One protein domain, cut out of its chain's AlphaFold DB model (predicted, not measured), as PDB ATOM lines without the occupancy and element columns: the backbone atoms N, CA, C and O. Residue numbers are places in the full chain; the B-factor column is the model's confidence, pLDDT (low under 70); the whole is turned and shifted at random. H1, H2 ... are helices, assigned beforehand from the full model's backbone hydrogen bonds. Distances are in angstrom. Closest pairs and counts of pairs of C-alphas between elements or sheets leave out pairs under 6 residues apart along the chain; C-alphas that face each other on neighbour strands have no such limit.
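This is residues 119 to 173 of the 176 residues of an uncharacterized protein of Mesorhizobium sp. B2-8-9 (UniProt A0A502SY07). Two long helices, H1 and then H2, make a loose, open pair: the chain folds back through a short loop, and H2 crosses H1 slantwise with a gap between them. The first part of H1, the loop with the start of H2, and the last part of H2 stand free. The printed part has 55 residues and is all helix, with no named strand; it is loose, with a radius of gyration of the C-alphas of 13.8 A, and a rod spanning 43 by 19 by 14 A.

Start with H1, residues 119 to 138, and go on through a short link of 8 residues to H2, residues 147 to 172. The two helices are near each other, with 10 pairs of C-alphas within 10 A. Residues 119 to 125, 138 to 152 and 164 to 173 stand free. In H1 and H2 every O i to N i+4 pair is within hydrogen-bond range.

Find C-alpha 119 at (-104.758, -7.702, -5.737); from there H1 runs 28.8 A to C-alpha 138. H2 runs 37.2 A from C-alpha 147 at (-108.639, 13.030, 22.892) to C-alpha 172 at (-87.374, -6.147, -0.842).

The C-alphas farthest apart, Asn 144 and Gly 173, are 43.8 A apart. The printed part has no cut, and no printed residue is under 70 in pLDDT.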
ATOM      1  N   SER A 119    -105.626  -8.819  -5.352       77.94
ATOM      2  CA  SER A 119    -104.758  -7.702  -5.737       77.94
ATOM      3  C   SER A 119    -105.541  -6.460  -6.167       77.94
ATOM      4  O   SER A 119    -105.233  -5.365  -5.712       77.94
ATOM      5  N   LYS A 120    -106.587  -6.618  -6.987       82.06
ATOM      6  CA  LYS A 120    -107.444  -5.503  -7.407       82.06
ATOM      7  C   LYS A 120    -108.241  -4.932  -6.233       82.06
ATOM      8  O   LYS A 120    -108.219  -3.722  -6.049       82.06
ATOM      9  N   ARG A 121    -108.843  -5.783  -5.385       79.12
ATOM     10  CA  ARG A 121    -109.540  -5.314  -4.165       79.12
ATOM     11  C   ARG A 121    -108.619  -4.518  -3.250       79.12
ATOM     12  O   ARG A 121    -109.030  -3.500  -2.711       79.12
ATOM     13  N   PHE A 122    -107.381  -4.981  -3.083       85.56
ATOM     14  CA  PHE A 122    -106.381  -4.272  -2.291       85.56
ATOM     15  C   PHE A 122    -106.074  -2.886  -2.874       85.56
ATOM     16  O   PHE A 122    -106.074  -1.911  -2.130       85.56
ATOM     17  N   VAL A 123    -105.851  -2.786  -4.188       87.69
ATOM     18  CA  VAL A 123    -105.571  -1.506  -4.860       87.69
ATOM     19  C   VAL A 123    -106.755  -0.544  -4.748       87.69
ATOM     20  O   VAL A 123    -106.556   0.618  -4.395       87.69
ATOM     21  N   ASP A 124    -107.977  -1.018  -4.992       86.06
ATOM     22  CA  ASP A 124    -109.183  -0.192  -4.886       86.06
ATOM     23  C   ASP A 124    -109.359   0.333  -3.446       86.06
ATOM     24  O   ASP A 124    -109.470   1.544  -3.237       86.06
ATOM     25  N   ALA A 125    -109.248  -0.552  -2.445       90.00
ATOM     26  CA  ALA A 125    -109.327  -0.189  -1.028       90.00
ATOM     27  C   ALA A 125    -108.215   0.784  -0.594       90.00
ATOM     28  O   ALA A 125    -108.458   1.685   0.210       90.00
ATOM     29  N   LEU A 126    -107.000   0.638  -1.137       93.12
ATOM     30  CA  LEU A 126    -105.889   1.553  -0.882       93.12
ATOM     31  C   LEU A 126    -106.214   2.972  -1.370       93.12
ATOM     32  O   LEU A 126    -106.022   3.936  -0.630       93.12
ATOM     33  N   TYR A 127    -106.740   3.115  -2.588       92.94
ATOM     34  CA  TYR A 127    -107.114   4.427  -3.123       92.94
ATOM     35  C   TYR A 127    -108.328   5.043  -2.416       92.94
ATOM     36  O   TYR A 127    -108.370   6.262  -2.238       92.94
ATOM     37  N   ASP A 128    -109.295   4.235  -1.977       93.19
ATOM     38  CA  ASP A 128    -110.400   4.704  -1.128       93.19
ATOM     39  C   ASP A 128    -109.910   5.221   0.232       93.19
ATOM     40  O   ASP A 128    -110.370   6.268   0.705       93.19
ATOM     41  N   ALA A 129    -108.941   4.531   0.845       94.75
ATOM     42  CA  ALA A 129    -108.322   4.963   2.095       94.75
ATOM     43  C   ALA A 129    -107.568   6.292   1.927       94.75
ATOM     44  O   ALA A 129    -107.723   7.182   2.763       94.75
ATOM     45  N   ILE A 130    -106.820   6.462   0.828       94.50
ATOM     46  CA  ILE A 130    -106.130   7.721   0.493       94.50
ATOM     47  C   ILE A 130    -107.133   8.877   0.402       94.50
ATOM     48  O   ILE A 130    -106.984   9.864   1.117       94.50
ATOM     49  N   ARG A 131    -108.202   8.729  -0.396       96.69
ATOM     50  CA  ARG A 131    -109.224   9.782  -0.563       96.69
ATOM     51  C   ARG A 131    -109.879  10.170   0.761       96.69
ATOM     52  O   ARG A 131    -110.084  11.350   1.045       96.69
ATOM     53  N   SER A 132    -110.218   9.169   1.567       94.50
ATOM     54  CA  SER A 132    -110.832   9.366   2.881       94.50
ATOM     55  C   SER A 132    -109.893  10.098   3.846       94.50
ATOM     56  O   SER A 132    -110.321  11.026   4.534       94.50
ATOM     57  N   ALA A 133    -108.609   9.726   3.866       94.25
ATOM     58  CA  ALA A 133    -107.589  10.364   4.695       94.25
ATOM     59  C   ALA A 133    -107.307  11.812   4.260       94.25
ATOM     60  O   ALA A 133    -107.257  12.700   5.109       94.25
ATOM     61  N   GLU A 134    -107.196  12.078   2.956       94.94
ATOM     62  CA  GLU A 134    -107.031  13.431   2.403       94.94
ATOM     63  C   GLU A 134    -108.209  14.337   2.766       94.94
ATOM     64  O   GLU A 134    -108.017  15.473   3.206       94.94
ATOM     65  N   LYS A 135    -109.439  13.818   2.656       95.31
ATOM     66  CA  LYS A 135    -110.649  14.541   3.058       95.31
ATOM     67  C   LYS A 135    -110.624  14.907   4.543       95.31
ATOM     68  O   LYS A 135    -110.944  16.042   4.888       95.31
ATOM     69  N   ALA A 136    -110.245  13.972   5.414       93.31
ATOM     70  CA  ALA A 136    -110.129  14.232   6.849       93.31
ATOM     71  C   ALA A 136    -109.019  15.253   7.157       93.31
ATOM     72  O   ALA A 136    -109.239  16.193   7.919       93.31
ATOM     73  N   ALA A 137    -107.855  15.126   6.513       92.31
ATOM     74  CA  ALA A 137    -106.735  16.052   6.669       92.31
ATOM     75  C   ALA A 137    -107.095  17.484   6.233       92.31
ATOM     76  O   ALA A 137    -106.727  18.453   6.903       92.31
ATOM     77  N   GLY A 138    -107.879  17.633   5.160       94.81
ATOM     78  CA  GLY A 138    -108.397  18.928   4.711       94.81
ATOM     79  C   GLY A 138    -109.311  19.623   5.730       94.81
ATOM     80  O   GLY A 138    -109.449  20.843   5.694       94.81
ATOM     81  N   LEU A 139    -109.896  18.873   6.668       94.62
ATOM     82  CA  LEU A 139    -110.787  19.379   7.715       94.62
ATOM     83  C   LEU A 139    -110.105  19.517   9.085       94.62
ATOM     84  O   LEU A 139    -110.783  19.854  10.055       94.62
ATOM     85  N   HIS A 140    -108.786  19.302   9.189       88.25
ATOM     86  CA  HIS A 140    -108.078  19.264  10.478       88.25
ATOM     87  C   HIS A 140    -108.270  20.530  11.333       88.25
ATOM     88  O   HIS A 140    -108.297  20.435  12.555       88.25
ATOM     89  N   ALA A 141    -108.452  21.702  10.714       89.81
ATOM     90  CA  ALA A 141    -108.706  22.960  11.421       89.81
ATOM     91  C   ALA A 141    -110.021  22.952  12.230       89.81
ATOM     92  O   ALA A 141    -110.195  23.776  13.121       89.81
ATOM     93  N   SER A 142    -110.936  22.022  11.936       93.06
ATOM     94  CA  SER A 142    -112.194  21.826  12.672       93.06
ATOM     95  C   SER A 142    -112.036  20.923  13.902       93.06
ATOM     96  O   SER A 142    -113.012  20.673  14.606       93.06
ATOM     97  N   TYR A 143    -110.838  20.392  14.155       94.19
ATOM     98  CA  TYR A 143    -110.582  19.560  15.323       94.19
ATOM     99  C   TYR A 143    -110.715  20.377  16.615       94.19
ATOM    100  O   TYR A 143    -110.083  21.419  16.778       94.19
ATOM    101  N   ASN A 144    -111.526  19.885  17.551       93.81
ATOM    102  CA  ASN A 144    -111.899  20.587  18.781       93.81
ATOM    103  C   ASN A 144    -111.044  20.220  20.012       93.81
ATOM    104  O   ASN A 144    -111.328  20.690  21.110       93.81
ATOM    105  N   GLY A 145    -110.010  19.389  19.845       93.12
ATOM    106  CA  GLY A 145    -109.115  18.979  20.933       93.12
ATOM    107  C   GLY A 145    -109.549  17.729  21.707       93.12
ATOM    108  O   GLY A 145    -108.866  17.346  22.654       93.12
ATOM    109  N   GLU A 146    -110.648  17.074  21.329       96.19
ATOM    110  CA  GLU A 146    -111.101  15.849  21.995       96.19
ATOM    111  C   GLU A 146    -110.149  14.658  21.778       96.19
ATOM    112  O   GLU A 146    -109.956  14.183  20.655       96.19
ATOM    113  N   ALA A 147    -109.627  14.112  22.884       94.69
ATOM    114  CA  ALA A 147    -108.639  13.030  22.892       94.69
ATOM    115  C   ALA A 147    -109.061  11.792  22.081       94.69
ATOM    116  O   ALA A 147    -108.233  11.220  21.376       94.69
ATOM    117  N   ILE A 148    -110.348  11.424  22.103       94.38
ATOM    118  CA  ILE A 148    -110.867  10.269  21.353       94.38
ATOM    119  C   ILE A 148    -110.635  10.397  19.839       94.38
ATOM    120  O   ILE A 148    -110.314   9.418  19.166       94.38
ATOM    121  N   HIS A 149    -110.729  11.609  19.286       93.81
ATOM    122  CA  HIS A 149    -110.488  11.844  17.862       93.81
ATOM    123  C   HIS A 149    -108.989  11.840  17.535       93.81
ATOM    124  O   HIS A 149    -108.595  11.362  16.469       93.81
ATOM    125  N   PHE A 150    -108.140  12.312  18.455       93.25
ATOM    126  CA  PHE A 150    -106.687  12.180  18.325       93.25
ATOM    127  C   PHE A 150    -106.247  10.710  18.342       93.25
ATOM    128  O   PHE A 150    -105.467  10.291  17.486       93.25
ATOM    129  N   GLU A 151    -106.791   9.903  19.254       95.75
ATOM    130  CA  GLU A 151    -106.543   8.458  19.312       95.75
ATOM    131  C   GLU A 151    -106.998   7.751  18.027       95.75
ATOM    132  O   GLU A 151    -106.268   6.921  17.483       95.75
ATOM    133  N   ALA A 152    -108.160   8.120  17.478       93.56
ATOM    134  CA  ALA A 152    -108.627   7.599  16.194       93.56
ATOM    135  C   ALA A 152    -107.648   7.916  15.046       93.56
ATOM    136  O   ALA A 152    -107.314   7.032  14.251       93.56
ATOM    137  N   ALA A 153    -107.128   9.148  14.986       93.62
ATOM    138  CA  ALA A 153    -106.108   9.534  14.010       93.62
ATOM    139  C   ALA A 153    -104.791   8.758  14.207       93.62
ATOM    140  O   ALA A 153    -104.158   8.338  13.233       93.62
ATOM    141  N   GLN A 154    -104.392   8.508  15.456       95.62
ATOM    142  CA  GLN A 154    -103.205   7.716  15.770       95.62
ATOM    143  C   GLN A 154    -103.357   6.246  15.352       95.62
ATOM    144  O   GLN A 154    -102.440   5.676  14.755       95.62
ATOM    145  N   ASN A 155    -104.527   5.645  15.571       95.31
ATOM    146  CA  ASN A 155    -104.828   4.284  15.123       95.31
ATOM    147  C   ASN A 155    -104.799   4.157  13.590       95.31
ATOM    148  O   ASN A 155    -104.262   3.179  13.056       95.31
ATOM    149  N   LEU A 156    -105.304   5.167  12.869       94.50
ATOM    150  CA  LEU A 156    -105.186   5.235  11.410       94.50
ATOM    151  C   LEU A 156    -103.712   5.253  10.971       94.50
ATOM    152  O   LEU A 156    -103.322   4.467  10.105       94.50
ATOM    153  N   PHE A 157    -102.876   6.089  11.597       95.44
ATOM    154  CA  PHE A 157    -101.440   6.151  11.304       95.44
ATOM    155  C   PHE A 157    -100.742   4.798  11.505       95.44
ATOM    156  O   PHE A 157     -99.996   4.356  10.629       95.44
ATOM    157  N   LEU A 158    -100.999   4.118  12.627       96.50
ATOM    158  CA  LEU A 158    -100.407   2.809  12.915       96.50
ATOM    159  C   LEU A 158    -100.819   1.754  11.880       96.50
ATOM    160  O   LEU A 158     -99.975   0.985  11.416       96.50
ATOM    161  N   THR A 159    -102.087   1.766  11.467       95.88
ATOM    162  CA  THR A 159    -102.619   0.855  10.443       95.88
ATOM    163  C   THR A 159    -101.927   1.066   9.094       95.88
ATOM    164  O   THR A 159    -101.415   0.117   8.497       95.88
ATOM    165  N   VAL A 160    -101.840   2.320   8.633       95.31
ATOM    166  CA  VAL A 160    -101.185   2.668   7.360       95.31
ATOM    167  C   VAL A 160     -99.691   2.343   7.401       95.31
ATOM    168  O   VAL A 160     -99.149   1.807   6.432       95.31
ATOM    169  N   ARG A 161     -99.021   2.603   8.532       96.19
ATOM    170  CA  ARG A 161     -97.613   2.242   8.730       96.19
ATOM    171  C   ARG A 161     -97.397   0.734   8.604       96.19
ATOM    172  O   ARG A 161     -96.521   0.322   7.849       96.19
ATOM    173  N   GLY A 162     -98.194  -0.081   9.297       95.56
ATOM    174  CA  GLY A 162     -98.084  -1.540   9.231       95.56
ATOM    175  C   GLY A 162     -98.319  -2.082   7.818       95.56
ATOM    176  O   GLY A 162     -97.565  -2.928   7.341       95.56
ATOM    177  N   MET A 163     -99.315  -1.542   7.107       94.94
ATOM    178  CA  MET A 163     -99.560  -1.871   5.701       94.94
ATOM    179  C   MET A 163     -98.349  -1.542   4.816       94.94
ATOM    180  O   MET A 163     -97.906  -2.401   4.055       94.94
ATOM    181  N   ARG A 164     -97.776  -0.337   4.938       95.00
ATOM    182  CA  ARG A 164     -96.575   0.071   4.192       95.00
ATOM    183  C   ARG A 164     -95.391  -0.849   4.481       95.00
ATOM    184  O   ARG A 164     -94.698  -1.252   3.553       95.00
ATOM    185  N   ASP A 165     -95.159  -1.183   5.745       95.94
ATOM    186  CA  ASP A 165     -94.032  -2.028   6.148       95.94
ATOM    187  C   ASP A 165     -94.184  -3.458   5.580       95.94
ATOM    188  O   ASP A 165     -93.207  -4.036   5.106       95.94
ATOM    189  N   ASN A 166     -95.411  -3.997   5.507       92.94
ATOM    190  CA  ASN A 166     -95.705  -5.251   4.794       92.94
ATOM    191  C   ASN A 166     -95.427  -5.160   3.286       92.94
ATOM    192  O   ASN A 166     -94.846  -6.076   2.712       92.94
ATOM    193  N   MET A 167     -95.832  -4.065   2.637       93.31
ATOM    194  CA  MET A 167     -95.563  -3.854   1.209       93.31
ATOM    195  C   MET A 167     -94.065  -3.747   0.928       93.31
ATOM    196  O   MET A 167     -93.592  -4.290  -0.065       93.31
ATOM    197  N   ARG A 168     -93.321  -3.068   1.808       93.12
ATOM    198  CA  ARG A 168     -91.875  -2.900   1.672       93.12
ATOM    199  C   ARG A 168     -91.149  -4.245   1.722       93.12
ATOM    200  O   ARG A 168     -90.376  -4.512   0.815       93.12
ATOM    201  N   ARG A 169     -91.481  -5.117   2.681       92.25
ATOM    202  CA  ARG A 169     -90.912  -6.481   2.755       92.25
ATOM    203  C   ARG A 169     -91.122  -7.279   1.468       92.25
ATOM    204  O   ARG A 169     -90.183  -7.867   0.945       92.25
ATOM    205  N   LYS A 170     -92.327  -7.208   0.892       88.06
ATOM    206  CA  LYS A 170     -92.625  -7.836  -0.406       88.06
ATOM    207  C   LYS A 170     -91.843  -7.249  -1.579       88.06
ATOM    208  O   LYS A 170     -91.558  -7.974  -2.524       88.06
ATOM    209  N   LEU A 171     -91.535  -5.952  -1.552       85.62
ATOM    210  CA  LEU A 171     -90.711  -5.297  -2.574       85.62
ATOM    211  C   LEU A 171     -89.225  -5.639  -2.425       85.62
ATOM    212  O   LEU A 171     -88.525  -5.736  -3.427       85.62
ATOM    213  N   GLU A 172     -88.759  -5.801  -1.188       88.94
ATOM    214  CA  GLU A 172     -87.374  -6.147  -0.842       88.94
ATOM    215  C   GLU A 172     -87.072  -7.642  -1.071       88.94
ATOM    216  O   GLU A 172     -85.907  -8.010  -1.174       88.94
ATOM    217  N   GLY A 173     -88.104  -8.475  -1.265       71.69
ATOM    218  CA  GLY A 173     -87.967  -9.908  -1.551       71.69
ATOM    219  C   GLY A 173     -87.843 -10.785  -0.302       71.69
ATOM    220  O   GLY A 173     -87.486 -11.949  -0.424       71.69
TER     221      GLY A 173